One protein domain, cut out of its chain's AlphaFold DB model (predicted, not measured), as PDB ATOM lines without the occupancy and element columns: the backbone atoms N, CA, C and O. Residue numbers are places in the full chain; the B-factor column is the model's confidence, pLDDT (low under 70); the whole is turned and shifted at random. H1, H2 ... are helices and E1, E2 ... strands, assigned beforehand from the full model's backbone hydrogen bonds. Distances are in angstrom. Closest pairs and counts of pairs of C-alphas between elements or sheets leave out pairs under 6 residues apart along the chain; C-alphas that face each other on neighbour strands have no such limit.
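Overview. This is residues 41 to 251 of the 392 residues of an uncharacterized protein of Flagellimonas aquimarina (UniProt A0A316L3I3). Two antiparallel sheets, E1 to E4 and the strongly twisted E5 to E9, stand face to face as a flattened, incompletely closed barrel, with E1 beside E5 and a gap between E4 and E8. H2 and H3 cover the outward face of the first sheet with H1 packed on both, while a small sheet, E10 to E12, sits with H4 on the far side beside E9. The 211 printed residues hold H1 to H3, E1 to E9, H4 and E10 to E12 in that order, of mixed class; the whole is compact, with a radius of gyration of the C-alphas of 18.1 A and spans of 48 by 47 by 31 A.

Along the chain. H1, residues 41 to 55, starts at C-alpha 41 (6.567, -20.580, -24.264) and measures 21.0 A; H2, 64 to 80, measures 24.0 A, and H3 is 85 to 95. E1 is 103 to 106, E2 112 to 118, E3 128 to 136, 25.8 A long, and E4 139 to 144. E5 is 151 to 158 and bends by 51 degrees at residue 154; E6 is 166 to 174, E7 180 to 190, 32.1 A long, E8 193 to 196 and E9 206 to 210. H4 is 219 to 222, E10 225 to 227, E11 232 to 238 and E12 243 to 250, ending at C-alpha 250 (14.318, 15.396, -33.559).

Arrangement. H1 and H2, a helical hairpin, touch at a shallow tilt of 17 degrees, opposite ways, the closest C-alphas those of Leu 47 and Ile 75, 6.2 A. H2 and H3 are on the same face of the sheet E1 E2 E3 E4, two layers, at heights over the sheet of 10.9 A and 9.2 A. E1 to E4 form a meander, each strand the antiparallel neighbour of the one before, with N 105 and O 114 at 3.0 A, N 115 and O 131 at 2.9 A, and N 134 and O 141 at 3.0 A. This sheet and E5 to E9 make a sandwich, two sheets face to face; the closest C-alphas of E1 and E5 are Ala 105 and Asn 153, 4.7 A. E6 lies on one side of E7, with N 169 and O 185 at 2.8 A; E8 and E9 lie on the other side, with N 188 and O 195 at 2.9 A and N 184 and O 207 at 3.0 A. H4 only grazes the sheet E10 E11 E12. Every O i to N i+4 pair is within hydrogen-bond range in H2 and H3, and 10 of 11 in H1; H4 is too short for one.

Size, cuts and confidence. The C-alphas of Ser 62 and Glu 161 are farthest apart, 56.1 A. The printed part has no cut and no long link. Mean pLDDT of the printed part is 85.9; residues under 70 include 211 to 221 and 236 to 247.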
ATOM      1  N   ARG A  41       7.904 -20.009 -24.491       96.94
ATOM      2  CA  ARG A  41       6.567 -20.580 -24.264       96.94
ATOM      3  C   ARG A  41       6.256 -20.786 -22.788       96.94
ATOM      4  O   ARG A  41       5.214 -20.329 -22.332       96.94
ATOM      5  N   GLN A  42       7.162 -21.401 -22.029       97.31
ATOM      6  CA  GLN A  42       6.975 -21.592 -20.589       97.31
ATOM      7  C   GLN A  42       6.813 -20.261 -19.838       97.31
ATOM      8  O   GLN A  42       6.059 -20.213 -18.866       97.31
ATOM      9  N   VAL A  43       7.478 -19.186 -20.282       97.19
ATOM     10  CA  VAL A  43       7.316 -17.839 -19.708       97.19
ATOM     11  C   VAL A  43       5.906 -17.324 -19.982       97.19
ATOM     12  O   VAL A  43       5.194 -16.984 -19.042       97.19
ATOM     13  N   VAL A  44       5.484 -17.316 -21.251       97.44
ATOM     14  CA  VAL A  44       4.165 -16.818 -21.679       97.44
ATOM     15  C   VAL A  44       3.030 -17.588 -20.999       97.44
ATOM     16  O   VAL A  44       2.187 -16.978 -20.346       97.44
ATOM     17  N   ASP A  45       3.058 -18.922 -21.057       96.69
ATOM     18  CA  ASP A  45       2.032 -19.773 -20.443       96.69
ATOM     19  C   ASP A  45       2.012 -19.636 -18.902       96.69
ATOM     20  O   ASP A  45       0.969 -19.835 -18.275       96.69
ATOM     21  N   THR A  46       3.138 -19.267 -18.274       97.44
ATOM     22  CA  THR A  46       3.203 -18.953 -16.834       97.44
ATOM     23  C   THR A  46       2.624 -17.576 -16.518       97.44
ATOM     24  O   THR A  46       1.913 -17.446 -15.522       97.44
ATOM     25  N   LEU A  47       2.899 -16.557 -17.341       98.00
ATOM     26  CA  LEU A  47       2.348 -15.211 -17.164       98.00
ATOM     27  C   LEU A  47       0.828 -15.222 -17.327       98.00
ATOM     28  O   LEU A  47       0.137 -14.745 -16.432       98.00
ATOM     29  N   ASP A  48       0.308 -15.862 -18.376       97.50
ATOM     30  CA  ASP A  48      -1.136 -16.022 -18.588       97.50
ATOM     31  C   ASP A  48      -1.809 -16.715 -17.390       97.50
ATOM     32  O   ASP A  48      -2.810 -16.240 -16.859       97.50
ATOM     33  N   GLN A  49      -1.217 -17.803 -16.880       97.50
ATOM     34  CA  GLN A  49      -1.727 -18.504 -15.695       97.50
ATOM     35  C   GLN A  49      -1.659 -17.694 -14.397       97.50
ATOM     36  O   GLN A  49      -2.383 -18.021 -13.453       97.50
ATOM     37  N   LEU A  50      -0.742 -16.733 -14.282       97.88
ATOM     38  CA  LEU A  50      -0.638 -15.859 -13.115       97.88
ATOM     39  C   LEU A  50      -1.598 -14.672 -13.231       97.88
ATOM     40  O   LEU A  50      -2.202 -14.305 -12.231       97.88
ATOM     41  N   LEU A  51      -1.784 -14.121 -14.430       96.81
ATOM     42  CA  LEU A  51      -2.669 -12.985 -14.689       96.81
ATOM     43  C   LEU A  51      -4.146 -13.388 -14.676       96.81
ATOM     44  O   LEU A  51      -4.937 -12.691 -14.047       96.81
ATOM     45  N   GLN A  52      -4.502 -14.565 -15.204       96.31
ATOM     46  CA  GLN A  52      -5.835 -15.144 -15.006       96.31
ATOM     47  C   GLN A  52      -6.139 -15.277 -13.505       96.31
ATOM     48  O   GLN A  52      -7.127 -14.733 -13.025       96.31
ATOM     49  N   LYS A  53      -5.227 -15.871 -12.718       96.19
ATOM     50  CA  LYS A  53      -5.376 -15.969 -11.251       96.19
ATOM     51  C   LYS A  53      -5.368 -14.616 -10.541       96.19
ATOM     52  O   LYS A  53      -5.904 -14.522  -9.443       96.19
ATOM     53  N   LEU A  54      -4.740 -13.588 -11.117       95.44
ATOM     54  CA  LEU A  54      -4.805 -12.227 -10.596       95.44
ATOM     55  C   LEU A  54      -6.190 -11.626 -10.844       95.44
ATOM     56  O   LEU A  54      -6.721 -10.982  -9.945       95.44
ATOM     57  N   SER A  55      -6.782 -11.866 -12.017       92.69
ATOM     58  CA  SER A  55      -8.142 -11.454 -12.384       92.69
ATOM     59  C   SER A  55      -9.218 -12.193 -11.578       92.69
ATOM     60  O   SER A  55     -10.163 -11.564 -11.113       92.69
ATOM     61  N   ASP A  56      -9.041 -13.496 -11.347       93.50
ATOM     62  CA  ASP A  56      -9.992 -14.373 -10.642       93.50
ATOM     63  C   ASP A  56     -10.116 -14.081  -9.131       93.50
ATOM     64  O   ASP A  56     -10.971 -14.659  -8.460       93.50
ATOM     65  N   ILE A  57      -9.265 -13.217  -8.561       92.44
ATOM     66  CA  ILE A  57      -9.376 -12.820  -7.152       92.44
ATOM     67  C   ILE A  57     -10.593 -11.909  -6.955       92.44
ATOM     68  O   ILE A  57     -10.666 -10.808  -7.511       92.44
ATOM     69  N   ASP A  58     -11.502 -12.354  -6.091       89.31
ATOM     70  CA  ASP A  58     -12.520 -11.511  -5.472       89.31
ATOM     71  C   ASP A  58     -11.847 -10.430  -4.607       89.31
ATOM     72  O   ASP A  58     -10.948 -10.723  -3.815       89.31
ATOM     73  N   LEU A  59     -12.251  -9.172  -4.787       85.12
ATOM     74  CA  LEU A  59     -11.694  -8.038  -4.047       85.12
ATOM     75  C   LEU A  59     -12.337  -7.878  -2.663       85.12
ATOM     76  O   LEU A  59     -11.675  -7.354  -1.765       85.12
ATOM     77  N   ASP A  60     -13.567  -8.369  -2.480       84.12
ATOM     78  CA  ASP A  60     -14.322  -8.244  -1.228       84.12
ATOM     79  C   ASP A  60     -13.866  -9.260  -0.159       84.12
ATOM     80  O   ASP A  60     -14.193  -9.119   1.023       84.12
ATOM     81  N   ASP A  61     -13.046 -10.258  -0.524       83.56
ATOM     82  CA  ASP A  61     -12.371 -11.113   0.455       83.56
ATOM     83  C   ASP A  61     -11.279 -10.344   1.217       83.56
ATOM     84  O   ASP A  61     -10.308  -9.841   0.655       83.56
ATOM     85  N   SER A  62     -11.371 -10.390   2.545       78.00
ATOM     86  CA  SER A  62     -10.328 -10.020   3.507       78.00
ATOM     87  C   SER A  62      -8.896 -10.507   3.193       78.00
ATOM     88  O   SER A  62      -7.935  -9.858   3.610       78.00
ATOM     89  N   SER A  63      -8.721 -11.632   2.485       83.62
ATOM     90  CA  SER A  63      -7.406 -12.174   2.103       83.62
ATOM     91  C   SER A  63      -6.884 -11.674   0.743       83.62
ATOM     92  O   SER A  63      -5.703 -11.881   0.426       83.62
ATOM     93  N   SER A  64      -7.720 -10.977  -0.040       87.81
ATOM     94  CA  SER A  64      -7.463 -10.582  -1.434       87.81
ATOM     95  C   SER A  64      -6.117  -9.875  -1.603       87.81
ATOM     96  O   SER A  64      -5.272 -10.333  -2.371       87.81
ATOM     97  N   HIS A  65      -5.850  -8.834  -0.810       89.19
ATOM     98  CA  HIS A  65      -4.624  -8.033  -0.871       89.19
ATOM     99  C   HIS A  65      -3.337  -8.862  -0.683       89.19
ATOM    100  O   HIS A  65      -2.331  -8.625  -1.359       89.19
ATOM    101  N   ALA A  66      -3.349  -9.872   0.195       90.81
ATOM    102  CA  ALA A  66      -2.199 -10.757   0.394       90.81
ATOM    103  C   ALA A  66      -1.978 -11.680  -0.818       90.81
ATOM    104  O   ALA A  66      -0.839 -11.882  -1.252       90.81
ATOM    105  N   SER A  67      -3.063 -12.194  -1.402       93.00
ATOM    106  CA  SER A  67      -3.021 -13.021  -2.613       93.00
ATOM    107  C   SER A  67      -2.593 -12.222  -3.850       93.00
ATOM    108  O   SER A  67      -1.697 -12.669  -4.567       93.00
ATOM    109  N   ILE A  68      -3.135 -11.016  -4.044       94.44
ATOM    110  CA  ILE A  68      -2.764 -10.055  -5.097       94.44
ATOM    111  C   ILE A  68      -1.273  -9.714  -5.006       94.44
ATOM    112  O   ILE A  68      -0.548  -9.820  -5.997       94.44
ATOM    113  N   SER A  69      -0.785  -9.356  -3.814       94.06
ATOM    114  CA  SER A  69       0.625  -9.014  -3.589       94.06
ATOM    115  C   SER A  69       1.566 -10.189  -3.896       94.06
ATOM    116  O   SER A  69       2.588 -10.015  -4.568       94.06
ATOM    117  N   ARG A  70       1.188 -11.418  -3.502       95.06
ATOM    118  CA  ARG A  70       1.928 -12.644  -3.848       95.06
ATOM    119  C   ARG A  70       1.958 -12.895  -5.357       95.06
ATOM    120  O   ARG A  70       3.038 -13.109  -5.894       95.06
ATOM    121  N   ILE A  71       0.819 -12.843  -6.050       96.50
ATOM    122  CA  ILE A  71       0.775 -13.098  -7.499       96.50
ATOM    123  C   ILE A  71       1.573 -12.035  -8.265       96.50
ATOM    124  O   ILE A  71       2.330 -12.372  -9.169       96.50
ATOM    125  N   ASN A  72       1.515 -10.767  -7.853       96.81
ATOM    126  CA  ASN A  72       2.345  -9.708  -8.430       96.81
ATOM    127  C   ASN A  72       3.851  -9.933  -8.236       96.81
ATOM    128  O   ASN A  72       4.645  -9.600  -9.119       96.81
ATOM    129  N   LYS A  73       4.259 -10.498  -7.092       95.94
ATOM    130  CA  LYS A  73       5.645 -10.922  -6.862       95.94
ATOM    131  C   LYS A  73       6.024 -12.078  -7.791       95.94
ATOM    132  O   LYS A  73       7.099 -12.024  -8.379       95.94
ATOM    133  N   ASP A  74       5.149 -13.067  -7.961       97.06
ATOM    134  CA  ASP A  74       5.375 -14.210  -8.851       97.06
ATOM    135  C   ASP A  74       5.469 -13.777 -10.331       97.06
ATOM    136  O   ASP A  74       6.390 -14.204 -11.023       97.06
ATOM    137  N   ILE A  75       4.599 -12.869 -10.800       97.94
ATOM    138  CA  ILE A  75       4.651 -12.272 -12.154       97.94
ATOM    139  C   ILE A  75       5.985 -11.555 -12.366       97.94
ATOM    140  O   ILE A  75       6.704 -11.835 -13.327       97.94
ATOM    141  N   LYS A  76       6.362 -10.679 -11.424       96.75
ATOM    142  CA  LYS A  76       7.658  -9.997 -11.442       96.75
ATOM    143  C   LYS A  76       8.815 -11.003 -11.521       96.75
ATOM    144  O   LYS A  76       9.702 -10.833 -12.352       96.75
ATOM    145  N   GLN A  77       8.802 -12.047 -10.692       96.50
ATOM    146  CA  GLN A  77       9.859 -13.060 -10.662       96.50
ATOM    147  C   GLN A  77       9.887 -13.940 -11.920       96.50
ATOM    148  O   GLN A  77      10.965 -14.405 -12.290       96.50
ATOM    149  N   ALA A  78       8.763 -14.143 -12.608       97.50
ATOM    150  CA  ALA A  78       8.744 -14.799 -13.911       97.50
ATOM    151  C   ALA A  78       9.443 -13.930 -14.975       97.50
ATOM    152  O   ALA A  78      10.393 -14.390 -15.611       97.50
ATOM    153  N   ILE A  79       9.062 -12.652 -15.104       97.81
ATOM    154  CA  ILE A  79       9.672 -11.717 -16.072       97.81
ATOM    155  C   ILE A  79      11.169 -11.526 -15.778       97.81
ATOM    156  O   ILE A  79      12.002 -11.621 -16.679       97.81
ATOM    157  N   GLU A  80      11.546 -11.335 -14.508       96.50
ATOM    158  CA  GLU A  80      12.949 -11.183 -14.097       96.50
ATOM    159  C   GLU A  80      13.814 -12.422 -14.392       96.50
ATOM    160  O   GLU A  80      15.041 -12.296 -14.406       96.50
ATOM    161  N   ASN A  81      13.235 -13.604 -14.645       95.75
ATOM    162  CA  ASN A  81      13.972 -14.827 -14.985       95.75
ATOM    163  C   ASN A  81      14.113 -15.110 -16.491       95.75
ATOM    164  O   ASN A  81      14.748 -16.096 -16.863       95.75
ATOM    165  N   VAL A  82      13.669 -14.206 -17.365       96.06
ATOM    166  CA  VAL A  82      14.078 -14.203 -18.780       96.06
ATOM    167  C   VAL A  82      15.547 -13.759 -18.872       96.06
ATOM    168  O   VAL A  82      15.856 -12.573 -18.790       96.06
ATOM    169  N   LYS A  83      16.483 -14.716 -18.986       93.00
ATOM    170  CA  LYS A  83      17.940 -14.441 -18.947       93.00
ATOM    171  C   LYS A  83      18.647 -14.410 -20.307       93.00
ATOM    172  O   LYS A  83      19.777 -13.922 -20.377       93.00
ATOM    173  N   THR A  84      18.041 -14.934 -21.375       94.31
ATOM    174  CA  THR A  84      18.698 -15.089 -22.688       94.31
ATOM    175  C   THR A  84      17.929 -14.380 -23.810       94.31
ATOM    176  O   THR A  84      16.695 -14.363 -23.782       94.31
ATOM    177  N   PRO A  85      18.619 -13.829 -24.833       94.75
ATOM    178  CA  PRO A  85      17.948 -13.190 -25.967       94.75
ATOM    179  C   PRO A  85      17.055 -14.145 -26.771       94.75
ATOM    180  O   PRO A  85      16.053 -13.713 -27.323       94.75
ATOM    181  N   GLY A  86      17.374 -15.447 -26.800       94.62
ATOM    182  CA  GLY A  86      16.555 -16.456 -27.485       94.62
ATOM    183  C   GLY A  86      15.168 -16.625 -26.857       94.62
ATOM    184  O   GLY A  86      14.173 -16.589 -27.572       94.62
ATOM    185  N   ILE A  87      15.094 -16.716 -25.522       95.50
ATOM    186  CA  ILE A  87      13.815 -16.758 -24.788       95.50
ATOM    187  C   ILE A  87      13.028 -15.463 -25.039       95.50
ATOM    188  O   ILE A  87      11.826 -15.507 -25.281       95.50
ATOM    189  N   LEU A  88      13.706 -14.310 -25.034       94.94
ATOM    190  CA  LEU A  88      13.085 -13.005 -25.267       94.94
ATOM    191  C   LEU A  88      12.492 -12.866 -26.686       94.94
ATOM    192  O   LEU A  88      11.360 -12.404 -26.837       94.94
ATOM    193  N   ALA A  89      13.219 -13.315 -27.713       93.44
ATOM    194  CA  ALA A  89      12.743 -13.335 -29.096       93.44
ATOM    195  C   ALA A  89      11.579 -14.325 -29.298       93.44
ATOM    196  O   ALA A  89      10.612 -14.004 -29.984       93.44
ATOM    197  N   GLU A  90      11.613 -15.493 -28.648       95.44
ATOM    198  CA  GLU A  90      10.495 -16.442 -28.681       95.44
ATOM    199  C   GLU A  90       9.225 -15.845 -28.050       95.44
ATOM    200  O   GLU A  90       8.139 -16.000 -28.609       95.44
ATOM    201  N   ILE A  91       9.342 -15.086 -26.950       96.06
ATOM    202  CA  ILE A  91       8.200 -14.360 -26.367       96.06
ATOM    203  C   ILE A  91       7.636 -13.332 -27.365       96.06
ATOM    204  O   ILE A  91       6.420 -13.302 -27.557       96.06
ATOM    205  N   ARG A  92       8.486 -12.554 -28.065       93.25
ATOM    206  CA  ARG A  92       8.060 -11.624 -29.142       93.25
ATOM    207  C   ARG A  92       7.231 -12.340 -30.212       93.25
ATOM    208  O   ARG A  92       6.230 -11.799 -30.683       93.25
ATOM    209  N   THR A  93       7.646 -13.542 -30.606       93.25
ATOM    210  CA  THR A  93       6.938 -14.358 -31.601       93.25
ATOM    211  C   THR A  93       5.610 -14.885 -31.061       93.25
ATOM    212  O   THR A  93       4.592 -14.766 -31.738       93.25
ATOM    213  N   LEU A  94       5.593 -15.436 -29.843       94.00
ATOM    214  CA  LEU A  94       4.405 -16.065 -29.257       94.00
ATOM    215  C   LEU A  94       3.307 -15.064 -28.884       94.00
ATOM    216  O   LEU A  94       2.135 -15.340 -29.134       94.00
ATOM    217  N   TYR A  95       3.690 -13.898 -28.360       92.38
ATOM    218  CA  TYR A  95       2.779 -12.814 -27.978       92.38
ATOM    219  C   TYR A  95       1.897 -12.323 -29.143       92.38
ATOM    220  O   TYR A  95       0.796 -11.823 -28.937       92.38
ATOM    221  N   ARG A  96       2.347 -12.506 -30.392       89.81
ATOM    222  CA  ARG A  96       1.605 -12.113 -31.602       89.81
ATOM    223  C   ARG A  96       0.503 -13.099 -32.019       89.81
ATOM    224  O   ARG A  96      -0.264 -12.769 -32.919       89.81
ATOM    225  N   TYR A  97       0.412 -14.293 -31.420       89.62
ATOM    226  CA  TYR A  97      -0.542 -15.330 -31.853       89.62
ATOM    227  C   TYR A  97      -1.882 -15.344 -31.104       89.62
ATOM    228  O   TYR A  97      -2.816 -15.999 -31.569       89.62
ATOM    229  N   LYS A  98      -2.007 -14.667 -29.957       88.75
ATOM    230  CA  LYS A  98      -3.264 -14.577 -29.193       88.75
ATOM    231  C   LYS A  98      -3.327 -13.282 -28.383       88.75
ATOM    232  O   LYS A  98      -2.337 -12.572 -28.259       88.75
ATOM    233  N   LYS A  99      -4.496 -12.983 -27.811       91.25
ATOM    234  CA  LYS A  99      -4.627 -11.933 -26.792       91.25
ATOM    235  C   LYS A  99      -4.046 -12.423 -25.456       91.25
ATOM    236  O   LYS A  99      -4.195 -13.595 -25.116       91.25
ATOM    237  N   HIS A 100      -3.443 -11.497 -24.717       94.06
ATOM    238  CA  HIS A 100      -2.883 -11.676 -23.381       94.06
ATOM    239  C   HIS A 100      -3.432 -10.605 -22.424       94.06
ATOM    240  O   HIS A 100      -3.883  -9.550 -22.876       94.06
ATOM    241  N   ASP A 101      -3.345 -10.858 -21.115       94.06
ATOM    242  CA  ASP A 101      -3.698  -9.894 -20.053       94.06
ATOM    243  C   ASP A 101      -2.483  -9.073 -19.558       94.06
ATOM    244  O   ASP A 101      -2.563  -8.319 -18.588       94.06
ATOM    245  N   PHE A 102      -1.349  -9.202 -20.252       95.94
ATOM    246  CA  PHE A 102      -0.212  -8.285 -20.199       95.94
ATOM    247  C   PHE A 102       0.014  -7.679 -21.582       95.94
ATOM    248  O   PHE A 102      -0.290  -8.312 -22.594       95.94
ATOM    249  N   THR A 103       0.611  -6.492 -21.626       96.56
ATOM    250  CA  THR A 103       1.146  -5.910 -22.861       96.56
ATOM    251  C   THR A 103       2.641  -6.198 -22.948       96.56
ATOM    252  O   THR A 103       3.349  -6.151 -21.938       96.56
ATOM    253  N   PHE A 104       3.131  -6.491 -24.153       96.94
ATOM    254  CA  PHE A 104       4.556  -6.647 -24.429       96.94
ATOM    255  C   PHE A 104       4.980  -5.799 -25.633       96.94
ATOM    256  O   PHE A 104       4.762  -6.173 -26.787       96.94
ATOM    257  N   ALA A 105       5.595  -4.653 -25.348       96.19
ATOM    258  CA  ALA A 105       6.206  -3.785 -26.349       96.19
ATOM    259  C   ALA A 105       7.637  -4.261 -26.655       96.19
ATOM    260  O   ALA A 105       8.349  -4.694 -25.746       96.19
ATOM    261  N   PHE A 106       8.087  -4.178 -27.910       94.94
ATOM    262  CA  PHE A 106       9.410  -4.676 -28.306       94.94
ATOM    263  C   PHE A 106      10.055  -3.841 -29.413       94.94
ATOM    264  O   PHE A 106       9.415  -3.576 -30.429       94.94
ATOM    265  N   SER A 107      11.323  -3.471 -29.228       94.00
ATOM    266  CA  SER A 107      12.082  -2.634 -30.158       94.00
ATOM    267  C   SER A 107      12.487  -3.393 -31.426       94.00
ATOM    268  O   SER A 107      12.836  -4.575 -31.387       94.00
ATOM    269  N   ASP A 108      12.495  -2.709 -32.570       89.25
ATOM    270  CA  ASP A 108      12.848  -3.331 -33.855       89.25
ATOM    271  C   ASP A 108      14.325  -3.708 -34.016       89.25
ATOM    272  O   ASP A 108      14.654  -4.549 -34.846       89.25
ATOM    273  N   ASP A 109      15.215  -3.151 -33.194       90.00
ATOM    274  CA  ASP A 109      16.614  -3.584 -33.111       90.00
ATOM    275  C   ASP A 109      16.832  -4.796 -32.183       90.00
ATOM    276  O   ASP A 109      17.978  -5.167 -31.920       90.00
ATOM    277  N   GLU A 110      15.736  -5.353 -31.658       90.31
ATOM    278  CA  GLU A 110      15.627  -6.499 -30.749       90.31
ATOM    279  C   GLU A 110      16.406  -6.394 -29.426       90.31
ATOM    280  O   GLU A 110      16.572  -7.381 -28.703       90.31
ATOM    281  N   LYS A 111      16.878  -5.192 -29.066       91.69
ATOM    282  CA  LYS A 111      17.647  -4.988 -27.832       91.69
ATOM    283  C   LYS A 111      16.781  -4.784 -26.598       91.69
ATOM    284  O   LYS A 111      17.303  -5.014 -25.508       91.69
ATOM    285  N   ILE A 112      15.526  -4.347 -26.737       95.62
ATOM    286  CA  ILE A 112      14.663  -3.948 -25.618       95.62
ATOM    287  C   ILE A 112      13.244  -4.508 -25.776       95.62
ATOM    288  O   ILE A 112      12.608  -4.331 -26.810       95.62
ATOM    289  N   GLY A 113      12.719  -5.106 -24.705       96.81
ATOM    290  CA  GLY A 113      11.293  -5.388 -24.534       96.81
ATOM    291  C   GLY A 113      10.763  -4.831 -23.216       96.81
ATOM    292  O   GLY A 113      11.502  -4.780 -22.238       96.81
ATOM    293  N   VAL A 114       9.495  -4.435 -23.162       98.00
ATOM    294  CA  VAL A 114       8.830  -3.945 -21.944       98.00
ATOM    295  C   VAL A 114       7.571  -4.764 -21.699       98.00
ATOM    296  O   VAL A 114       6.706  -4.841 -22.564       98.00
ATOM    297  N   PHE A 115       7.476  -5.362 -20.511       98.12
ATOM    298  CA  PHE A 115       6.255  -5.988 -20.008       98.12
ATOM    299  C   PHE A 115       5.484  -4.993 -19.152       98.12
ATOM    300  O   PHE A 115       6.052  -4.445 -18.201       98.12
ATOM    301  N   SER A 116       4.193  -4.848 -19.439       97.38
ATOM    302  CA  SER A 116       3.245  -4.032 -18.682       97.38
ATOM    303  C   SER A 116       2.044  -4.872 -18.252       97.38
ATOM    304  O   SER A 116       1.470  -5.587 -19.070       97.38
ATOM    305  N   TRP A 117       1.641  -4.799 -16.981       96.44
ATOM    306  CA  TRP A 117       0.441  -5.486 -16.479       96.44
ATOM    307  C   TRP A 117      -0.218  -4.698 -15.343       96.44
ATOM    308  O   TRP A 117       0.484  -4.052 -14.561       96.44
ATOM    309  N   ASP A 118      -1.551  -4.744 -15.241       94.12
ATOM    310  CA  ASP A 118      -2.272  -4.192 -14.085       94.12
ATOM    311  C   ASP A 118      -2.062  -5.091 -12.866       94.12
ATOM    312  O   ASP A 118      -2.260  -6.306 -12.916       94.12
ATOM    313  N   THR A 119      -1.658  -4.498 -11.748       93.50
ATOM    314  CA  THR A 119      -1.426  -5.227 -10.505       93.50
ATOM    315  C   THR A 119      -2.711  -5.517  -9.738       93.50
ATOM    316  O   THR A 119      -2.664  -6.329  -8.812       93.50
ATOM    317  N   ARG A 120      -3.824  -4.836 -10.059       91.25
ATOM    318  CA  ARG A 120      -5.060  -4.764  -9.255       91.25
ATOM    319  C   ARG A 120      -4.858  -4.237  -7.821       91.25
ATOM    320  O   ARG A 120      -5.731  -4.406  -6.974       91.25
ATOM    321  N   MET A 121      -3.730  -3.583  -7.521       88.19
ATOM    322  CA  MET A 121      -3.464  -2.978  -6.202       88.19
ATOM    323  C   MET A 121      -3.943  -1.521  -6.083       88.19
ATOM    324  O   MET A 121      -4.000  -0.998  -4.973       88.19
ATOM    325  N   GLY A 122      -4.293  -0.858  -7.191       78.94
ATOM    326  CA  GLY A 122      -4.753   0.540  -7.204       78.94
ATOM    327  C   GLY A 122      -6.188   0.761  -6.698       78.94
ATOM    328  O   GLY A 122      -6.666   1.897  -6.676       78.94
ATOM    329  N   GLY A 123      -6.890  -0.299  -6.280       77.81
ATOM    330  CA  GLY A 123      -8.278  -0.235  -5.817       77.81
ATOM    331  C   GLY A 123      -9.230   0.085  -6.967       77.81
ATOM    332  O   GLY A 123      -9.487  -0.767  -7.811       77.81
ATOM    333  N   SER A 124      -9.745   1.317  -7.009       66.62
ATOM    334  CA  SER A 124     -10.521   1.837  -8.145       66.62
ATOM    335  C   SER A 124      -9.654   2.426  -9.268       66.62
ATOM    336  O   SER A 124     -10.177   2.739 -10.337       66.62
ATOM    337  N   MET A 125      -8.346   2.587  -9.046       72.56
ATOM    338  CA  MET A 125      -7.378   2.992 -10.069       72.56
ATOM    339  C   MET A 125      -6.683   1.764 -10.663       72.56
ATOM    340  O   MET A 125      -6.427   0.790  -9.955       72.56
ATOM    341  N   ILE A 126      -6.313   1.838 -11.941       79.44
ATOM    342  CA  ILE A 126      -5.463   0.826 -12.579       79.44
ATOM    343  C   ILE A 126      -4.004   1.089 -12.168       79.44
ATOM    344  O   ILE A 126      -3.503   2.196 -12.364       79.44
ATOM    345  N   ASP A 127      -3.316   0.087 -11.613       87.19
ATOM    346  CA  ASP A 127      -1.918   0.201 -11.163       87.19
ATOM    347  C   ASP A 127      -1.018  -0.663 -12.048       87.19
ATOM    348  O   ASP A 127      -0.672  -1.791 -11.707       87.19
ATOM    349  N   TYR A 128      -0.645  -0.143 -13.216       89.94
ATOM    350  CA  TYR A 128       0.311  -0.791 -14.108       89.94
ATOM    351  C   TYR A 128       1.726  -0.852 -13.522       89.94
ATOM    352  O   TYR A 128       2.341   0.183 -13.245       89.94
ATOM    353  N   LYS A 129       2.300  -2.059 -13.456       94.69
ATOM    354  CA  LYS A 129       3.744  -2.262 -13.266       94.69
ATOM    355  C   LYS A 129       4.442  -2.579 -14.575       94.69
ATOM    356  O   LYS A 129       3.877  -3.196 -15.471       94.69
ATOM    357  N   ASN A 130       5.704  -2.155 -14.632       96.81
ATOM    358  CA  ASN A 130       6.523  -2.165 -15.833       96.81
ATOM    359  C   ASN A 130       7.905  -2.754 -15.566       96.81
ATOM    360  O   ASN A 130       8.648  -2.246 -14.723       96.81
ATOM    361  N   ILE A 131       8.278  -3.791 -16.316       97.75
ATOM    362  CA  ILE A 131       9.638  -4.339 -16.312       97.75
ATOM    363  C   ILE A 131      10.183  -4.275 -17.733       97.75
ATOM    364  O   ILE A 131       9.659  -4.923 -18.638       97.75
ATOM    365  N   VAL A 132      11.262  -3.515 -17.910       97.62
ATOM    366  CA  VAL A 132      12.052  -3.541 -19.137       97.62
ATOM    367  C   VAL A 132      13.076  -4.672 -19.055       97.62
ATOM    368  O   VAL A 132      13.741  -4.862 -18.035       97.62
ATOM    369  N   LEU A 133      13.203  -5.421 -20.140       97.50
ATOM    370  CA  LEU A 133      14.242  -6.405 -20.388       97.50
ATOM    371  C   LEU A 133      15.133  -5.879 -21.509       97.50
ATOM    372  O   LEU A 133      14.632  -5.583 -22.593       97.50
ATOM    373  N   PHE A 134      16.441  -5.777 -21.276       95.75
ATOM    374  CA  PHE A 134      17.379  -5.314 -22.300       95.75
ATOM    375  C   PHE A 134      18.602  -6.218 -22.467       95.75
ATOM    376  O   PHE A 134      19.102  -6.807 -21.508       95.75
ATOM    377  N   THR A 135      19.088  -6.336 -23.704       93.38
ATOM    378  CA  THR A 135      20.206  -7.218 -24.061       93.38
ATOM    379  C   THR A 135      21.550  -6.496 -23.971       93.38
ATOM    380  O   THR A 135      21.826  -5.578 -24.739       93.38
ATOM    381  N   LEU A 136      22.432  -6.978 -23.092       90.06
ATOM    382  CA  LEU A 136      23.822  -6.534 -22.952       90.06
ATOM    383  C   LEU A 136      24.757  -7.741 -22.962       90.06
ATOM    384  O   LEU A 136      24.519  -8.721 -22.260       90.06
ATOM    385  N   ASN A 137      25.831  -7.685 -23.754       87.56
ATOM    386  CA  ASN A 137      26.871  -8.723 -23.791       87.56
ATOM    387  C   ASN A 137      26.302 -10.162 -23.927       87.56
ATOM    388  O   ASN A 137      26.771 -11.105 -23.289       87.56
ATOM    389  N   LYS A 138      25.262 -10.309 -24.770       87.62
ATOM    390  CA  LYS A 138      24.465 -11.533 -25.031       87.62
ATOM    391  C   LYS A 138      23.644 -12.082 -23.844       87.62
ATOM    392  O   LYS A 138      23.148 -13.204 -23.924       87.62
ATOM    393  N   LYS A 139      23.455 -11.307 -22.775       93.31
ATOM    394  CA  LYS A 139      22.576 -11.613 -21.633       93.31
ATOM    395  C   LYS A 139      21.391 -10.651 -21.614       93.31
ATOM    396  O   LYS A 139      21.544  -9.498 -22.005       93.31
ATOM    397  N   VAL A 140      20.241 -11.103 -21.121       95.69
ATOM    398  CA  VAL A 140      19.100 -10.221 -20.838       95.69
ATOM    399  C   VAL A 140      19.173  -9.753 -19.386       95.69
ATOM    400  O   VAL A 140      19.354 -10.556 -18.468       95.69
ATOM    401  N   VAL A 141      19.055  -8.442 -19.195       96.25
ATOM    402  CA  VAL A 141      19.070  -7.759 -17.902       96.25
ATOM    403  C   VAL A 141      17.678  -7.174 -17.646       96.25
ATOM    404  O   VAL A 141      17.214  -6.363 -18.451       96.25
ATOM    405  N   PRO A 142      16.992  -7.566 -16.557       96.44
ATOM    406  CA  PRO A 142      15.734  -6.953 -16.161       96.44
ATOM    407  C   PRO A 142      15.956  -5.667 -15.360       96.44
ATOM    408  O   PRO A 142      16.867  -5.579 -14.534       96.44
ATOM    409  N   LYS A 143      15.058  -4.697 -15.534       95.62
ATOM    410  CA  LYS A 143      14.953  -3.500 -14.697       95.62
ATOM    411  C   LYS A 143      13.484  -3.131 -14.504       95.62
ATOM    412  O   LYS A 143      12.730  -3.012 -15.463       95.62
ATOM    413  N   LEU A 144      13.079  -2.931 -13.253       94.44
ATOM    414  CA  LEU A 144      11.778  -2.344 -12.932       94.44
ATOM    415  C   LEU A 144      11.805  -0.860 -13.334       94.44
ATOM    416  O   LEU A 144      12.713  -0.140 -12.916       94.44
ATOM    417  N   LEU A 145      10.832  -0.407 -14.126       92.88
ATOM    418  CA  LEU A 145      10.669   1.018 -14.421       92.88
ATOM    419  C   LEU A 145       9.937   1.703 -13.258       92.88
ATOM    420  O   LEU A 145       8.989   1.159 -12.694       92.88
ATOM    421  N   SER A 146      10.393   2.900 -12.899       81.88
ATOM    422  CA  SER A 146       9.828   3.737 -11.836       81.88
ATOM    423  C   SER A 146       9.001   4.882 -12.413       81.88
ATOM    424  O   SER A 146       9.396   5.470 -13.414       81.88
ATOM    425  N   GLY A 147       7.908   5.255 -11.749       79.38
ATOM    426  CA  GLY A 147       7.074   6.400 -12.124       79.38
ATOM    427  C   GLY A 147       5.585   6.073 -12.045       79.38
ATOM    428  O   GLY A 147       5.199   5.086 -11.423       79.38
ATOM    429  N   ASN A 148       4.759   6.905 -12.678       81.00
ATOM    430  CA  ASN A 148       3.308   6.709 -12.712       81.00
ATOM    431  C   ASN A 148       2.917   5.472 -13.553       81.00
ATOM    432  O   ASN A 148       3.577   5.223 -14.570       81.00
ATOM    433  N   PRO A 149       1.828   4.762 -13.189       81.75
ATOM    434  CA  PRO A 149       1.241   3.663 -13.958       81.75
ATOM    435  C   PRO A 149       1.007   3.969 -15.444       81.75
ATOM    436  O   PRO A 149       0.177   4.810 -15.788       81.75
ATOM    437  N   ILE A 150       1.707   3.232 -16.310       91.81
ATOM    438  CA  ILE A 150       1.570   3.234 -17.775       91.81
ATOM    439  C   ILE A 150       1.569   1.798 -18.287       91.81
ATOM    440  O   ILE A 150       2.332   0.969 -17.801       91.81
ATOM    441  N   ASN A 151       0.757   1.535 -19.299       94.19
ATOM    442  CA  ASN A 151       0.764   0.336 -20.111       94.19
ATOM    443  C   ASN A 151       1.507   0.632 -21.424       94.19
ATOM    444  O   ASN A 151       0.940   1.265 -22.314       94.19
ATOM    445  N   TYR A 152       2.777   0.232 -21.534       96.00
ATOM    446  CA  TYR A 152       3.576   0.474 -22.739       96.00
ATOM    447  C   TYR A 152       3.230  -0.553 -23.823       96.00
ATOM    448  O   TYR A 152       3.312  -1.761 -23.595       96.00
ATOM    449  N   ASN A 153       2.864  -0.070 -25.010       93.69
ATOM    450  CA  ASN A 153       2.493  -0.877 -26.174       93.69
ATOM    451  C   ASN A 153       3.534  -0.822 -27.303       93.69
ATOM    452  O   ASN A 153       3.653  -1.788 -28.055       93.69
ATOM    453  N   GLU A 154       4.314   0.257 -27.409       94.12
ATOM    454  CA  GLU A 154       5.196   0.526 -28.556       94.12
ATOM    455  C   GLU A 154       6.577   1.059 -28.126       94.12
ATOM    456  O   GLU A 154       6.730   1.670 -27.066       94.12
ATOM    457  N   ILE A 155       7.609   0.813 -28.947       95.56
ATOM    458  CA  ILE A 155       8.983   1.304 -28.730       95.56
ATOM    459  C   ILE A 155       9.585   1.760 -30.064       95.56
ATOM    460  O   ILE A 155       9.913   0.933 -30.915       95.56
ATOM    461  N   TYR A 156       9.798   3.065 -30.209       93.56
ATOM    462  CA  TYR A 156      10.445   3.688 -31.371       93.56
ATOM    463  C   TYR A 156      11.949   3.877 -31.120       93.56
ATOM    464  O   TYR A 156      12.381   3.928 -29.965       93.56
ATOM    465  N   ILE A 157      12.762   3.982 -32.179       93.06
ATOM    466  CA  ILE A 157      14.234   4.011 -32.077       93.06
ATOM    467  C   ILE A 157      14.818   5.186 -32.866       93.06
ATOM    468  O   ILE A 157      15.118   5.077 -34.055       93.06
ATOM    469  N   LEU A 158      15.086   6.282 -32.160       90.81
ATOM    470  CA  LEU A 158      15.794   7.430 -32.709       90.81
ATOM    471  C   LEU A 158      17.278   7.117 -32.892       90.81
ATOM    472  O   LEU A 158      17.979   6.716 -31.953       90.81
ATOM    473  N   ARG A 159      17.788   7.396 -34.089       83.19
ATOM    474  CA  ARG A 159      19.222   7.370 -34.381       83.19
ATOM    475  C   ARG A 159      19.835   8.728 -34.035       83.19
ATOM    476  O   ARG A 159      19.411   9.751 -34.561       83.19
ATOM    477  N   THR A 160      20.847   8.740 -33.169       81.94
ATOM    478  CA  THR A 160      21.649   9.945 -32.895       81.94
ATOM    479  C   THR A 160      22.895   9.982 -33.771       81.94
ATOM    480  O   THR A 160      23.427   8.936 -34.149       81.94
ATOM    481  N   GLU A 161      23.437  11.182 -33.999       71.88
ATOM    482  CA  GLU A 161      24.719  11.400 -34.696       71.88
ATOM    483  C   GLU A 161      25.873  10.557 -34.123       71.88
ATOM    484  O   GLU A 161      26.830  10.218 -34.812       71.88
ATOM    485  N   ARG A 162      25.791  10.223 -32.827       70.88
ATOM    486  CA  ARG A 162      26.828   9.514 -32.065       70.88
ATOM    487  C   ARG A 162      26.624   7.999 -32.035       70.88
ATOM    488  O   ARG A 162      27.289   7.324 -31.251       70.88
ATOM    489  N   ASN A 163      25.695   7.466 -32.832       72.62
ATOM    490  CA  ASN A 163      25.333   6.045 -32.881       72.62
ATOM    491  C   ASN A 163      24.920   5.450 -31.511       72.62
ATOM    492  O   ASN A 163      25.060   4.253 -31.269       72.62
ATOM    493  N   HIS A 164      24.422   6.295 -30.602       85.56
ATOM    494  CA  HIS A 164      23.834   5.894 -29.323       85.56
ATOM    495  C   HIS A 164      22.314   6.058 -29.448       85.56
ATOM    496  O   HIS A 164      21.848   7.201 -29.445       85.56
ATOM    497  N   PRO A 165      21.531   4.981 -29.635       91.94
ATOM    498  CA  PRO A 165      20.097   5.108 -29.865       91.94
ATOM    499  C   PRO A 165      19.374   5.694 -28.648       91.94
ATOM    500  O   PRO A 165      19.746   5.444 -27.496       91.94
ATOM    501  N   ILE A 166      18.315   6.454 -28.917       95.69
ATOM    502  CA  ILE A 166      17.321   6.836 -27.913       95.69
ATOM    503  C   ILE A 166      16.052   6.057 -28.239       95.69
ATOM    504  O   ILE A 166      15.553   6.106 -29.361       95.69
ATOM    505  N   TYR A 167      15.546   5.329 -27.256       96.38
ATOM    506  CA  TYR A 167      14.315   4.567 -27.354       96.38
ATOM    507  C   TYR A 167      13.180   5.416 -26.795       96.38
ATOM    508  O   TYR A 167      13.265   5.867 -25.652       96.38
ATOM    509  N   ILE A 168      12.135   5.638 -27.590       96.88
ATOM    510  CA  ILE A 168      10.914   6.304 -27.133       96.88
ATOM    511  C   ILE A 168       9.902   5.209 -26.826       96.88
ATOM    512  O   ILE A 168       9.396   4.556 -27.739       96.88
ATOM    513  N   PHE A 169       9.656   4.971 -25.541       96.94
ATOM    514  CA  PHE A 169       8.611   4.061 -25.090       96.94
ATOM    515  C   PHE A 169       7.287   4.813 -25.159       96.94
ATOM    516  O   PHE A 169       7.188   5.921 -24.633       96.94
ATOM    517  N   HIS A 170       6.291   4.211 -25.797       94.88
ATOM    518  CA  HIS A 170       4.950   4.759 -25.924       94.88
ATOM    519  C   HIS A 170       3.940   3.850 -25.216       94.88
ATOM    520  O   HIS A 170       4.092   2.624 -25.199       94.88
ATOM    521  N   GLY A 171       2.970   4.470 -24.546       93.38
ATOM    522  CA  GLY A 171       1.990   3.792 -23.718       93.38
ATOM    523  C   GLY A 171       0.864   4.699 -23.249       93.38
ATOM    524  O   GLY A 171       0.926   5.924 -23.346       93.38
ATOM    525  N   TRP A 172      -0.156   4.078 -22.670       90.50
ATOM    526  CA  TRP A 172      -1.327   4.756 -22.121       90.50
ATOM    527  C   TRP A 172      -1.564   4.364 -20.661       90.50
ATOM    528  O   TRP A 172      -1.147   3.306 -20.201       90.50
ATOM    529  N   GLY A 173      -2.237   5.221 -19.908       86.94
ATOM    530  CA  GLY A 173      -2.667   4.973 -18.537       86.94
ATOM    531  C   GLY A 173      -4.101   5.446 -18.319       86.94
ATOM    532  O   GLY A 173      -4.745   5.971 -19.228       86.94
ATOM    533  N   LYS A 174      -4.609   5.259 -17.098       80.25
ATOM    534  CA  LYS A 174      -5.959   5.676 -16.700       80.25
ATOM    535  C   LYS A 174      -5.937   6.352 -15.332       80.25
ATOM    536  O   LYS A 174      -5.205   5.915 -14.446       80.25
ATOM    537  N   THR A 175      -6.719   7.412 -15.160       75.56
ATOM    538  CA  THR A 175      -6.868   8.130 -13.887       75.56
ATOM    539  C   THR A 175      -7.992   7.537 -13.026       75.56
ATOM    540  O   THR A 175      -8.794   6.715 -13.475       75.56
ATOM    541  N   SER A 176      -8.099   8.000 -11.778       68.75
ATOM    542  CA  SER A 176      -9.239   7.712 -10.896       68.75
ATOM    543  C   SER A 176     -10.571   8.297 -11.380       68.75
ATOM    544  O   SER A 176     -11.624   7.797 -10.996       68.75
ATOM    545  N   THR A 177     -10.545   9.333 -12.224       63.97
ATOM    546  CA  THR A 177     -11.726   9.961 -12.845       63.97
ATOM    547  C   THR A 177     -12.162   9.264 -14.137       63.97
ATOM    548  O   THR A 177     -13.032   9.752 -14.847       63.97
ATOM    549  N   THR A 178     -11.598   8.084 -14.415       60.34
ATOM    550  CA  THR A 178     -11.782   7.255 -15.618       60.34
ATOM    551  C   THR A 178     -11.217   7.810 -16.924       60.34
ATOM    552  O   THR A 178     -11.236   7.083 -17.915       60.34
ATOM    553  N   ASP A 179     -10.623   9.004 -16.919       72.56
ATOM    554  CA  ASP A 179      -9.922   9.556 -18.079       72.56
ATOM    555  C   ASP A 179      -8.711   8.690 -18.460       72.56
ATOM    556  O   ASP A 179      -7.900   8.309 -17.606       72.56
ATOM    557  N   TYR A 180      -8.558   8.407 -19.751       79.44
ATOM    558  CA  TYR A 180      -7.313   7.874 -20.296       79.44
ATOM    559  C   TYR A 180      -6.313   9.001 -20.549       79.44
ATOM    560  O   TYR A 180      -6.676  10.145 -20.822       79.44
ATOM    561  N   TYR A 181      -5.031   8.663 -20.472       85.19
ATOM    562  CA  TYR A 181      -3.952   9.564 -20.846       85.19
ATOM    563  C   TYR A 181      -2.846   8.797 -21.560       85.19
ATOM    564  O   TYR A 181      -2.538   7.662 -21.203       85.19
ATOM    565  N   TYR A 182      -2.232   9.428 -22.549       89.12
ATOM    566  CA  TYR A 182      -1.122   8.876 -23.313       89.12
ATOM    567  C   TYR A 182       0.187   9.470 -22.799       89.12
ATOM    568  O   TYR A 182       0.237  10.621 -22.349       89.12
ATOM    569  N   ARG A 183       1.263   8.688 -22.821       92.75
ATOM    570  CA  ARG A 183       2.580   9.106 -22.341       92.75
ATOM    571  C   ARG A 183       3.674   8.503 -23.205       92.75
ATOM    572  O   ARG A 183       3.644   7.323 -23.543       92.75
ATOM    573  N   ILE A 184       4.672   9.330 -23.490       95.44
ATOM    574  CA  ILE A 184       5.937   8.893 -24.069       95.44
ATOM    575  C   ILE A 184       7.097   9.204 -23.138       95.44
ATOM    576  O   ILE A 184       7.149  10.276 -22.529       95.44
ATOM    577  N   ASP A 185       8.040   8.272 -23.063       96.88
ATOM    578  CA  ASP A 185       9.224   8.328 -22.211       96.88
ATOM    579  C   ASP A 185      10.477   7.991 -23.015       96.88
ATOM    580  O   ASP A 185      10.513   7.012 -23.760       96.88
ATOM    581  N   ALA A 186      11.520   8.800 -22.856       96.44
ATOM    582  CA  ALA A 186      12.763   8.642 -23.591       96.44
ATOM    583  C   ALA A 186      13.846   7.970 -22.741       96.44
ATOM    584  O   ALA A 186      14.210   8.460 -21.671       96.44
ATOM    585  N   TYR A 187      14.433   6.895 -23.264       96.12
ATOM    586  CA  TYR A 187      15.498   6.121 -22.626       96.12
ATOM    587  C   TYR A 187      16.730   5.994 -23.529       96.12
ATOM    588  O   TYR A 187      16.622   5.923 -24.749       96.12
ATOM    589  N   THR A 188      17.929   5.919 -22.954       94.62
ATOM    590  CA  THR A 188      19.166   5.605 -23.689       94.62
ATOM    591  C   THR A 188      20.137   4.817 -22.812       94.62
ATOM    592  O   THR A 188      19.985   4.773 -21.591       94.62
ATOM    593  N   PHE A 189      21.141   4.181 -23.414       92.50
ATOM    594  CA  PHE A 189      22.158   3.450 -22.661       92.50
ATOM    595  C   PHE A 189      23.265   4.376 -22.154       92.50
ATOM    596  O   PHE A 189      23.884   5.114 -22.922       92.50
ATOM    597  N   ARG A 190      23.558   4.288 -20.855       90.19
ATOM    598  CA  ARG A 190      24.692   4.941 -20.188       90.19
ATOM    599  C   ARG A 190      25.348   3.925 -19.262       90.19
ATOM    600  O   ARG A 190      24.656   3.317 -18.460       90.19
ATOM    601  N   ASN A 191      26.661   3.719 -19.371       87.81
ATOM    602  CA  ASN A 191      27.436   2.830 -18.485       87.81
ATOM    603  C   ASN A 191      26.797   1.433 -18.268       87.81
ATOM    604  O   ASN A 191      26.642   0.994 -17.133       87.81
ATOM    605  N   GLU A 192      26.386   0.760 -19.351       87.50
ATOM    606  CA  GLU A 192      25.680  -0.542 -19.317       87.50
ATOM    607  C   GLU A 192      24.332  -0.547 -18.546       87.50
ATOM    608  O   GLU A 192      23.821  -1.597 -18.163       87.50
ATOM    609  N   ASN A 193      23.702   0.616 -18.368       91.25
ATOM    610  CA  ASN A 193      22.381   0.798 -17.761       91.25
ATOM    611  C   ASN A 193      21.435   1.512 -18.743       91.25
ATOM    612  O   ASN A 193      21.863   2.400 -19.479       91.25
ATOM    613  N   LEU A 194      20.148   1.156 -18.747       94.06
ATOM    614  CA  LEU A 194      19.127   1.897 -19.497       94.06
ATOM    615  C   LEU A 194      18.580   3.039 -18.630       94.06
ATOM    616  O   LEU A 194      17.972   2.784 -17.590       94.06
ATOM    617  N   GLU A 195      18.787   4.289 -19.032       94.50
ATOM    618  CA  GLU A 195      18.485   5.480 -18.229       94.50
ATOM    619  C   GLU A 195      17.575   6.457 -18.978       94.50
ATOM    620  O   GLU A 195      17.703   6.640 -20.188       94.50
ATOM    621  N   GLU A 196      16.657   7.094 -18.248       95.50
ATOM    622  CA  GLU A 196      15.796   8.159 -18.776       95.50
ATOM    623  C   GLU A 196      16.650   9.334 -19.271       95.50
ATOM    624  O   GLU A 196      17.544   9.799 -18.558       95.50
ATOM    625  N   THR A 197      16.359   9.856 -20.460       95.00
ATOM    626  CA  THR A 197      17.163  10.902 -21.097       95.00
ATOM    627  C   THR A 197      16.336  12.129 -21.455       95.00
ATOM    628  O   THR A 197      15.218  12.037 -21.951       95.00
ATOM    629  N   HIS A 198      16.906  13.302 -21.195       95.19
ATOM    630  CA  HIS A 198      16.264  14.590 -21.414       95.19
ATOM    631  C   HIS A 198      16.376  14.947 -22.900       95.19
ATOM    632  O   HIS A 198      17.453  15.310 -23.379       95.19
ATOM    633  N   VAL A 199      15.288  14.752 -23.644       94.38
ATOM    634  CA  VAL A 199      15.243  14.968 -25.103       94.38
ATOM    635  C   VAL A 199      13.996  15.712 -25.550       94.38
ATOM    636  O   VAL A 199      13.999  16.259 -26.645       94.38
ATOM    637  N   PHE A 200      12.939  15.763 -24.745       94.06
ATOM    638  CA  PHE A 200      11.737  16.524 -25.063       94.06
ATOM    639  C   PHE A 200      11.902  18.013 -24.687       94.06
ATOM    640  O   PHE A 200      12.810  18.362 -23.919       94.06
ATOM    641  N   PRO A 201      11.059  18.920 -25.220       87.19
ATOM    642  CA  PRO A 201      11.128  20.350 -24.926       87.19
ATOM    643  C   PRO A 201      11.138  20.664 -23.425       87.19
ATOM    644  O   PRO A 201      10.567  19.940 -22.615       87.19
ATOM    645  N   ASN A 202      11.774  21.779 -23.054       86.88
ATOM    646  CA  ASN A 202      12.003  22.180 -21.656       86.88
ATOM    647  C   ASN A 202      12.848  21.175 -20.839       86.88
ATOM    648  O   ASN A 202      12.686  21.088 -19.626       86.88
ATOM    649  N   ASP A 203      13.754  20.448 -21.507       88.56
ATOM    650  CA  ASP A 203      14.650  19.448 -20.902       88.56
ATOM    651  C   ASP A 203      13.882  18.306 -20.207       88.56
ATOM    652  O   ASP A 203      14.203  17.880 -19.099       88.56
ATOM    653  N   GLN A 204      12.820  17.816 -20.856       93.69
ATOM    654  CA  GLN A 204      11.951  16.773 -20.313       93.69
ATOM    655  C   GLN A 204      12.368  15.364 -20.767       93.69
ATOM    656  O   GLN A 204      12.803  15.137 -21.900       93.69
ATOM    657  N   LYS A 205      12.206  14.397 -19.856       95.31
ATOM    658  CA  LYS A 205      12.366  12.946 -20.089       95.31
ATOM    659  C   LYS A 205      11.098  12.271 -20.616       95.31
ATOM    660  O   LYS A 205      11.171  11.208 -21.225       95.31
ATOM    661  N   SER A 206       9.956  12.901 -20.355       94.88
ATOM    662  CA  SER A 206       8.616  12.365 -20.575       94.88
ATOM    663  C   SER A 206       7.705  13.462 -21.113       94.88
ATOM    664  O   SER A 206       7.838  14.614 -20.697       94.88
ATOM    665  N   MET A 207       6.734  13.111 -21.951       92.38
ATOM    666  CA  MET A 207       5.593  13.978 -22.263       92.38
ATOM    667  C   MET A 207       4.289  13.219 -22.049       92.38
ATOM    668  O   MET A 207       4.215  12.018 -22.298       92.38
ATOM    669  N   VAL A 208       3.264  13.932 -21.586       90.06
ATOM    670  CA  VAL A 208       1.931  13.394 -21.300       90.06
ATOM    671  C   VAL A 208       0.893  14.161 -22.110       90.06
ATOM    672  O   VAL A 208       0.899  15.391 -22.115       90.06
ATOM    673  N   SER A 209       0.005  13.416 -22.758       84.12
ATOM    674  CA  SER A 209      -1.206  13.903 -23.406       84.12
ATOM    675  C   SER A 209      -2.397  13.425 -22.576       84.12
ATOM    676  O   SER A 209      -2.662  12.229 -22.482       84.12
ATOM    677  N   SER A 210      -3.067  14.347 -21.885       74.12
ATOM    678  CA  SER A 210      -4.122  14.034 -20.915       74.12
ATOM    679  C   SER A 210      -5.255  15.044 -21.017       74.12
ATOM    680  O   SER A 210      -5.023  16.244 -20.839       74.12
ATOM    681  N   TYR A 211      -6.471  14.559 -21.240       66.12
ATOM    682  CA  TYR A 211      -7.662  15.381 -21.429       66.12
ATOM    683  C   TYR A 211      -8.845  14.773 -20.682       66.12
ATOM    684  O   TYR A 211      -8.889  13.564 -20.481       66.12
ATOM    685  N   ASN A 212      -9.790  15.617 -20.263       59.56
ATOM    686  CA  ASN A 212     -11.035  15.142 -19.674       59.56
ATOM    687  C   ASN A 212     -11.926  14.600 -20.800       59.56
ATOM    688  O   ASN A 212     -12.265  15.343 -21.723       59.56
ATOM    689  N   LEU A 213     -12.255  13.311 -20.748       53.62
ATOM    690  CA  LEU A 213     -12.922  12.624 -21.858       53.62
ATOM    691  C   LEU A 213     -14.448  12.790 -21.839       53.62
ATOM    692  O   LEU A 213     -15.102  12.549 -22.852       53.62
ATOM    693  N   ALA A 214     -15.023  13.294 -20.740       51.94
ATOM    694  CA  ALA A 214     -16.469  13.471 -20.582       51.94
ATOM    695  C   ALA A 214     -17.105  14.474 -21.572       51.94
ATOM    696  O   ALA A 214     -18.330  14.530 -21.678       51.94
ATOM    697  N   GLU A 215     -16.296  15.254 -22.297       47.59
ATOM    698  CA  GLU A 215     -16.746  16.261 -23.271       47.59
ATOM    699  C   GLU A 215     -16.381  15.924 -24.738       47.59
ATOM    700  O   GLU A 215     -16.705  16.707 -25.632       47.59
ATOM    701  N   LEU A 216     -15.727  14.784 -25.027       50.50
ATOM    702  CA  LEU A 216     -15.183  14.478 -26.363       50.50
ATOM    703  C   LEU A 216     -15.483  13.054 -26.854       50.50
ATOM    704  O   LEU A 216     -14.944  12.075 -26.351       50.50
ATOM    705  N   SER A 217     -16.211  12.937 -27.968       51.59
ATOM    706  CA  SER A 217     -16.510  11.665 -28.655       51.59
ATOM    707  C   SER A 217     -15.321  11.044 -29.417       51.59
ATOM    708  O   SER A 217     -15.527  10.282 -30.359       51.59
ATOM    709  N   PHE A 218     -14.083  11.415 -29.079       55.19
ATOM    710  CA  PHE A 218     -12.881  11.163 -29.887       55.19
ATOM    711  C   PHE A 218     -11.640  10.844 -29.031       55.19
ATOM    712  O   PHE A 218     -10.557  11.365 -29.293       55.19
ATOM    713  N   GLU A 219     -11.785   9.987 -28.013       52.91
ATOM    714  CA  GLU A 219     -10.714   9.626 -27.058       52.91
ATOM    715  C   GLU A 219      -9.380   9.263 -27.746       52.91
ATOM    716  O   GLU A 219      -8.320   9.748 -27.356       52.91
ATOM    717  N   SER A 220      -9.436   8.496 -28.841       53.50
ATOM    718  CA  SER A 220      -8.271   8.045 -29.620       53.50
ATOM    719  C   SER A 220      -7.568   9.131 -30.446       53.50
ATOM    720  O   SER A 220      -6.484   8.891 -30.969       53.50
ATOM    721  N   GLN A 221      -8.150  10.326 -30.584       57.72
ATOM    722  CA  GLN A 221      -7.500  11.463 -31.256       57.72
ATOM    723  C   GLN A 221      -6.623  12.281 -30.295       57.72
ATOM    724  O   GLN A 221      -5.931  13.198 -30.727       57.72
ATOM    725  N   MET A 222      -6.649  11.955 -28.998       71.25
ATOM    726  CA  MET A 222      -5.810  12.560 -27.961       71.25
ATOM    727  C   MET A 222      -4.472  11.823 -27.764       71.25
ATOM    728  O   MET A 222      -3.735  12.132 -26.825       71.25
ATOM    729  N   ASP A 223      -4.138  10.883 -28.645       79.88
ATOM    730  CA  ASP A 223      -2.874  10.146 -28.640       79.88
ATOM    731  C   ASP A 223      -1.738  10.907 -29.360       79.88
ATOM    732  O   ASP A 223      -1.972  11.697 -30.280       79.88
ATOM    733  N   PHE A 224      -0.487  10.659 -28.963       80.19
ATOM    734  CA  PHE A 224       0.689  11.121 -29.696       80.19
ATOM    735  C   PHE A 224       0.792  10.358 -31.018       80.19
ATOM    736  O   PHE A 224       1.047   9.157 -31.036       80.19
ATOM    737  N   ASN A 225       0.681  11.050 -32.152       73.25
ATOM    738  CA  ASN A 225       0.914  10.401 -33.439       73.25
ATOM    739  C   ASN A 225       2.419  10.441 -33.762       73.25
ATOM    740  O   ASN A 225       2.970  11.493 -34.100       73.25
ATOM    741  N   ILE A 226       3.095   9.307 -33.571       74.56
ATOM    742  CA  ILE A 226       4.553   9.167 -33.672       74.56
ATOM    743  C   ILE A 226       4.902   8.632 -35.064       74.56
ATOM    744  O   ILE A 226       4.511   7.530 -35.440       74.56
ATOM    745  N   GLU A 227       5.631   9.433 -35.832       65.44
ATOM    746  CA  GLU A 227       5.829   9.265 -37.271       65.44
ATOM    747  C   GLU A 227       7.293   8.939 -37.617       65.44
ATOM    748  O   GLU A 227       8.229   9.249 -36.868       65.44
ATOM    749  N   LYS A 228       7.509   8.360 -38.807       68.62
ATOM    750  CA  LYS A 228       8.823   7.886 -39.293       68.62
ATOM    751  C   LYS A 228       9.411   6.811 -38.355       68.62
ATOM    752  O   LYS A 228       8.734   5.847 -38.024       68.62
ATOM    753  N   ASP A 229      10.666   6.960 -37.934       67.31
ATOM    754  CA  ASP A 229      11.348   6.166 -36.898       67.31
ATOM    755  C   ASP A 229      11.131   6.723 -35.471       67.31
ATOM    756  O   ASP A 229      11.839   6.357 -34.531       67.31
ATOM    757  N   GLY A 230      10.168   7.638 -35.313       72.69
ATOM    758  CA  GLY A 230       9.951   8.463 -34.127       72.69
ATOM    759  C   GLY A 230      10.548   9.869 -34.235       72.69
ATOM    760  O   GLY A 230      10.268  10.711 -33.381       72.69
ATOM    761  N   SER A 231      11.346  10.171 -35.269       77.56
ATOM    762  CA  SER A 231      11.979  11.492 -35.453       77.56
ATOM    763  C   SER A 231      10.999  12.659 -35.653       77.56
ATOM    764  O   SER A 231      11.407  13.817 -35.534       77.56
ATOM    765  N   LEU A 232       9.716  12.376 -35.898       73.56
ATOM    766  CA  LEU A 232       8.614  13.334 -35.849       73.56
ATOM    767  C   LEU A 232       7.566  12.851 -34.836       73.56
ATOM    768  O   LEU A 232       7.064  11.738 -34.948       73.56
ATOM    769  N   ILE A 233       7.197  13.705 -33.880       77.38
ATOM    770  CA  ILE A 233       6.044  13.488 -32.994       77.38
ATOM    771  C   ILE A 233       5.021  14.585 -33.258       77.38
ATOM    772  O   ILE A 233       5.349  15.770 -33.232       77.38
ATOM    773  N   LEU A 234       3.773  14.192 -33.466       71.38
ATOM    774  CA  LEU A 234       2.632  15.085 -33.599       71.38
ATOM    775  C   LEU A 234       1.839  15.066 -32.284       71.38
ATOM    776  O   LEU A 234       1.113  14.116 -31.998       71.38
ATOM    777  N   ILE A 235       2.002  16.113 -31.470       76.75
ATOM    778  CA  ILE A 235       1.301  16.263 -30.185       76.75
ATOM    779  C   ILE A 235      -0.118  16.782 -30.441       76.75
ATOM    780  O   ILE A 235      -0.237  17.854 -31.044       76.75
ATOM    781  N   PRO A 236      -1.177  16.102 -29.974       68.88
ATOM    782  CA  PRO A 236      -2.537  16.601 -30.101       68.88
ATOM    783  C   PRO A 236      -2.781  17.823 -29.198       68.88
ATOM    784  O   PRO A 236      -2.258  17.903 -28.090       68.88
ATOM    785  N   GLU A 237      -3.603  18.778 -29.640       62.81
ATOM    786  CA  GLU A 237      -4.227  19.788 -28.767       62.81
ATOM    787  C   GLU A 237      -5.700  20.014 -29.157       62.81
ATOM    788  O   GLU A 237      -6.115  19.676 -30.266       62.81
ATOM    789  N   ILE A 238      -6.489  20.627 -28.267       57.09
ATOM    790  CA  ILE A 238      -7.905  20.957 -28.510       57.09
ATOM    791  C   ILE A 238      -8.064  22.463 -28.767       57.09
ATOM    792  O   ILE A 238      -7.601  23.292 -27.981       57.09
ATOM    793  N   TRP A 239      -8.747  22.816 -29.855       48.34
ATOM    794  CA  TRP A 239      -9.043  24.177 -30.319       48.34
ATOM    795  C   TRP A 239     -10.561  24.421 -30.352       48.34
ATOM    796  O   TRP A 239     -11.187  24.498 -31.410       48.34
ATOM    797  N   GLY A 240     -11.185  24.515 -29.178       53.06
ATOM    798  CA  GLY A 240     -12.647  24.541 -29.086       53.06
ATOM    799  C   GLY A 240     -13.226  23.182 -29.484       53.06
ATOM    800  O   GLY A 240     -12.943  22.190 -28.827       53.06
ATOM    801  N   SER A 241     -14.000  23.113 -30.567       50.75
ATOM    802  CA  SER A 241     -14.675  21.887 -31.026       50.75
ATOM    803  C   SER A 241     -13.802  20.949 -31.879       50.75
ATOM    804  O   SER A 241     -14.336  20.216 -32.713       50.75
ATOM    805  N   THR A 242     -12.471  21.042 -31.806       48.00
ATOM    806  CA  THR A 242     -11.601  20.472 -32.849       48.00
ATOM    807  C   THR A 242     -10.221  20.057 -32.345       48.00
ATOM    808  O   THR A 242      -9.612  20.758 -31.542       48.00
ATOM    809  N   VAL A 243      -9.722  18.929 -32.861       54.31
ATOM    810  CA  VAL A 243      -8.385  18.387 -32.585       54.31
ATOM    811  C   VAL A 243      -7.356  18.932 -33.575       54.31
ATOM    812  O   VAL A 243      -7.654  19.185 -34.746       54.31
ATOM    813  N   VAL A 244      -6.132  19.129 -33.094       54.88
ATOM    814  CA  VAL A 244      -5.011  19.729 -33.827       54.88
ATOM    815  C   VAL A 244      -3.731  18.970 -33.543       54.88
ATOM    816  O   VAL A 244      -3.652  18.339 -32.501       54.88
ATOM    817  N   TYR A 245      -2.705  19.106 -34.385       59.38
ATOM    818  CA  TYR A 245      -1.405  18.482 -34.136       59.38
ATOM    819  C   TYR A 245      -0.255  19.490 -34.206       59.38
ATOM    820  O   TYR A 245      -0.091  20.203 -35.195       59.38
ATOM    821  N   ARG A 246       0.564  19.535 -33.151       63.75
ATOM    822  CA  ARG A 246       1.798  20.324 -33.064       63.75
ATOM    823  C   ARG A 246       3.009  19.424 -33.343       63.75
ATOM    824  O   ARG A 246       3.236  18.498 -32.562       63.75
ATOM    825  N   PRO A 247       3.823  19.704 -34.376       65.94
ATOM    826  CA  PRO A 247       5.021  18.924 -34.653       65.94
ATOM    827  C   PRO A 247       6.157  19.228 -33.669       65.94
ATOM    828  O   PRO A 247       6.474  20.386 -33.376       65.94
ATOM    829  N   LEU A 248       6.811  18.161 -33.216       72.56
ATOM    830  CA  LEU A 248       8.169  18.167 -32.696       72.56
ATOM    831  C   LEU A 248       9.070  17.349 -33.624       72.56
ATOM    832  O   LEU A 248       8.754  16.201 -33.933       72.56
ATOM    833  N   THR A 249      10.223  17.895 -33.996       77.94
ATOM    834  CA  THR A 249      11.213  17.220 -34.851       77.94
ATOM    835  C   THR A 249      12.507  16.974 -34.090       77.94
ATOM    836  O   THR A 249      13.007  17.869 -33.407       77.94
ATOM    837  N   PHE A 250      13.065  15.771 -34.208       84.50
ATOM    838  CA  PHE A 250      14.318  15.396 -33.559       84.50
ATOM    839  C   PHE A 250      15.538  15.942 -34.324       84.50
ATOM    840  O   PHE A 250      15.775  15.559 -35.465       84.50
ATOM    841  N   ASP A 251      16.336  16.807 -33.691       82.62
ATOM    842  CA  ASP A 251      17.506  17.490 -34.279       82.62
ATOM    843  C   ASP A 251      18.801  16.645 -34.288       82.62
ATOM    844  O   ASP A 251      19.899  17.176 -34.424       82.62
TER     845      ASP A 251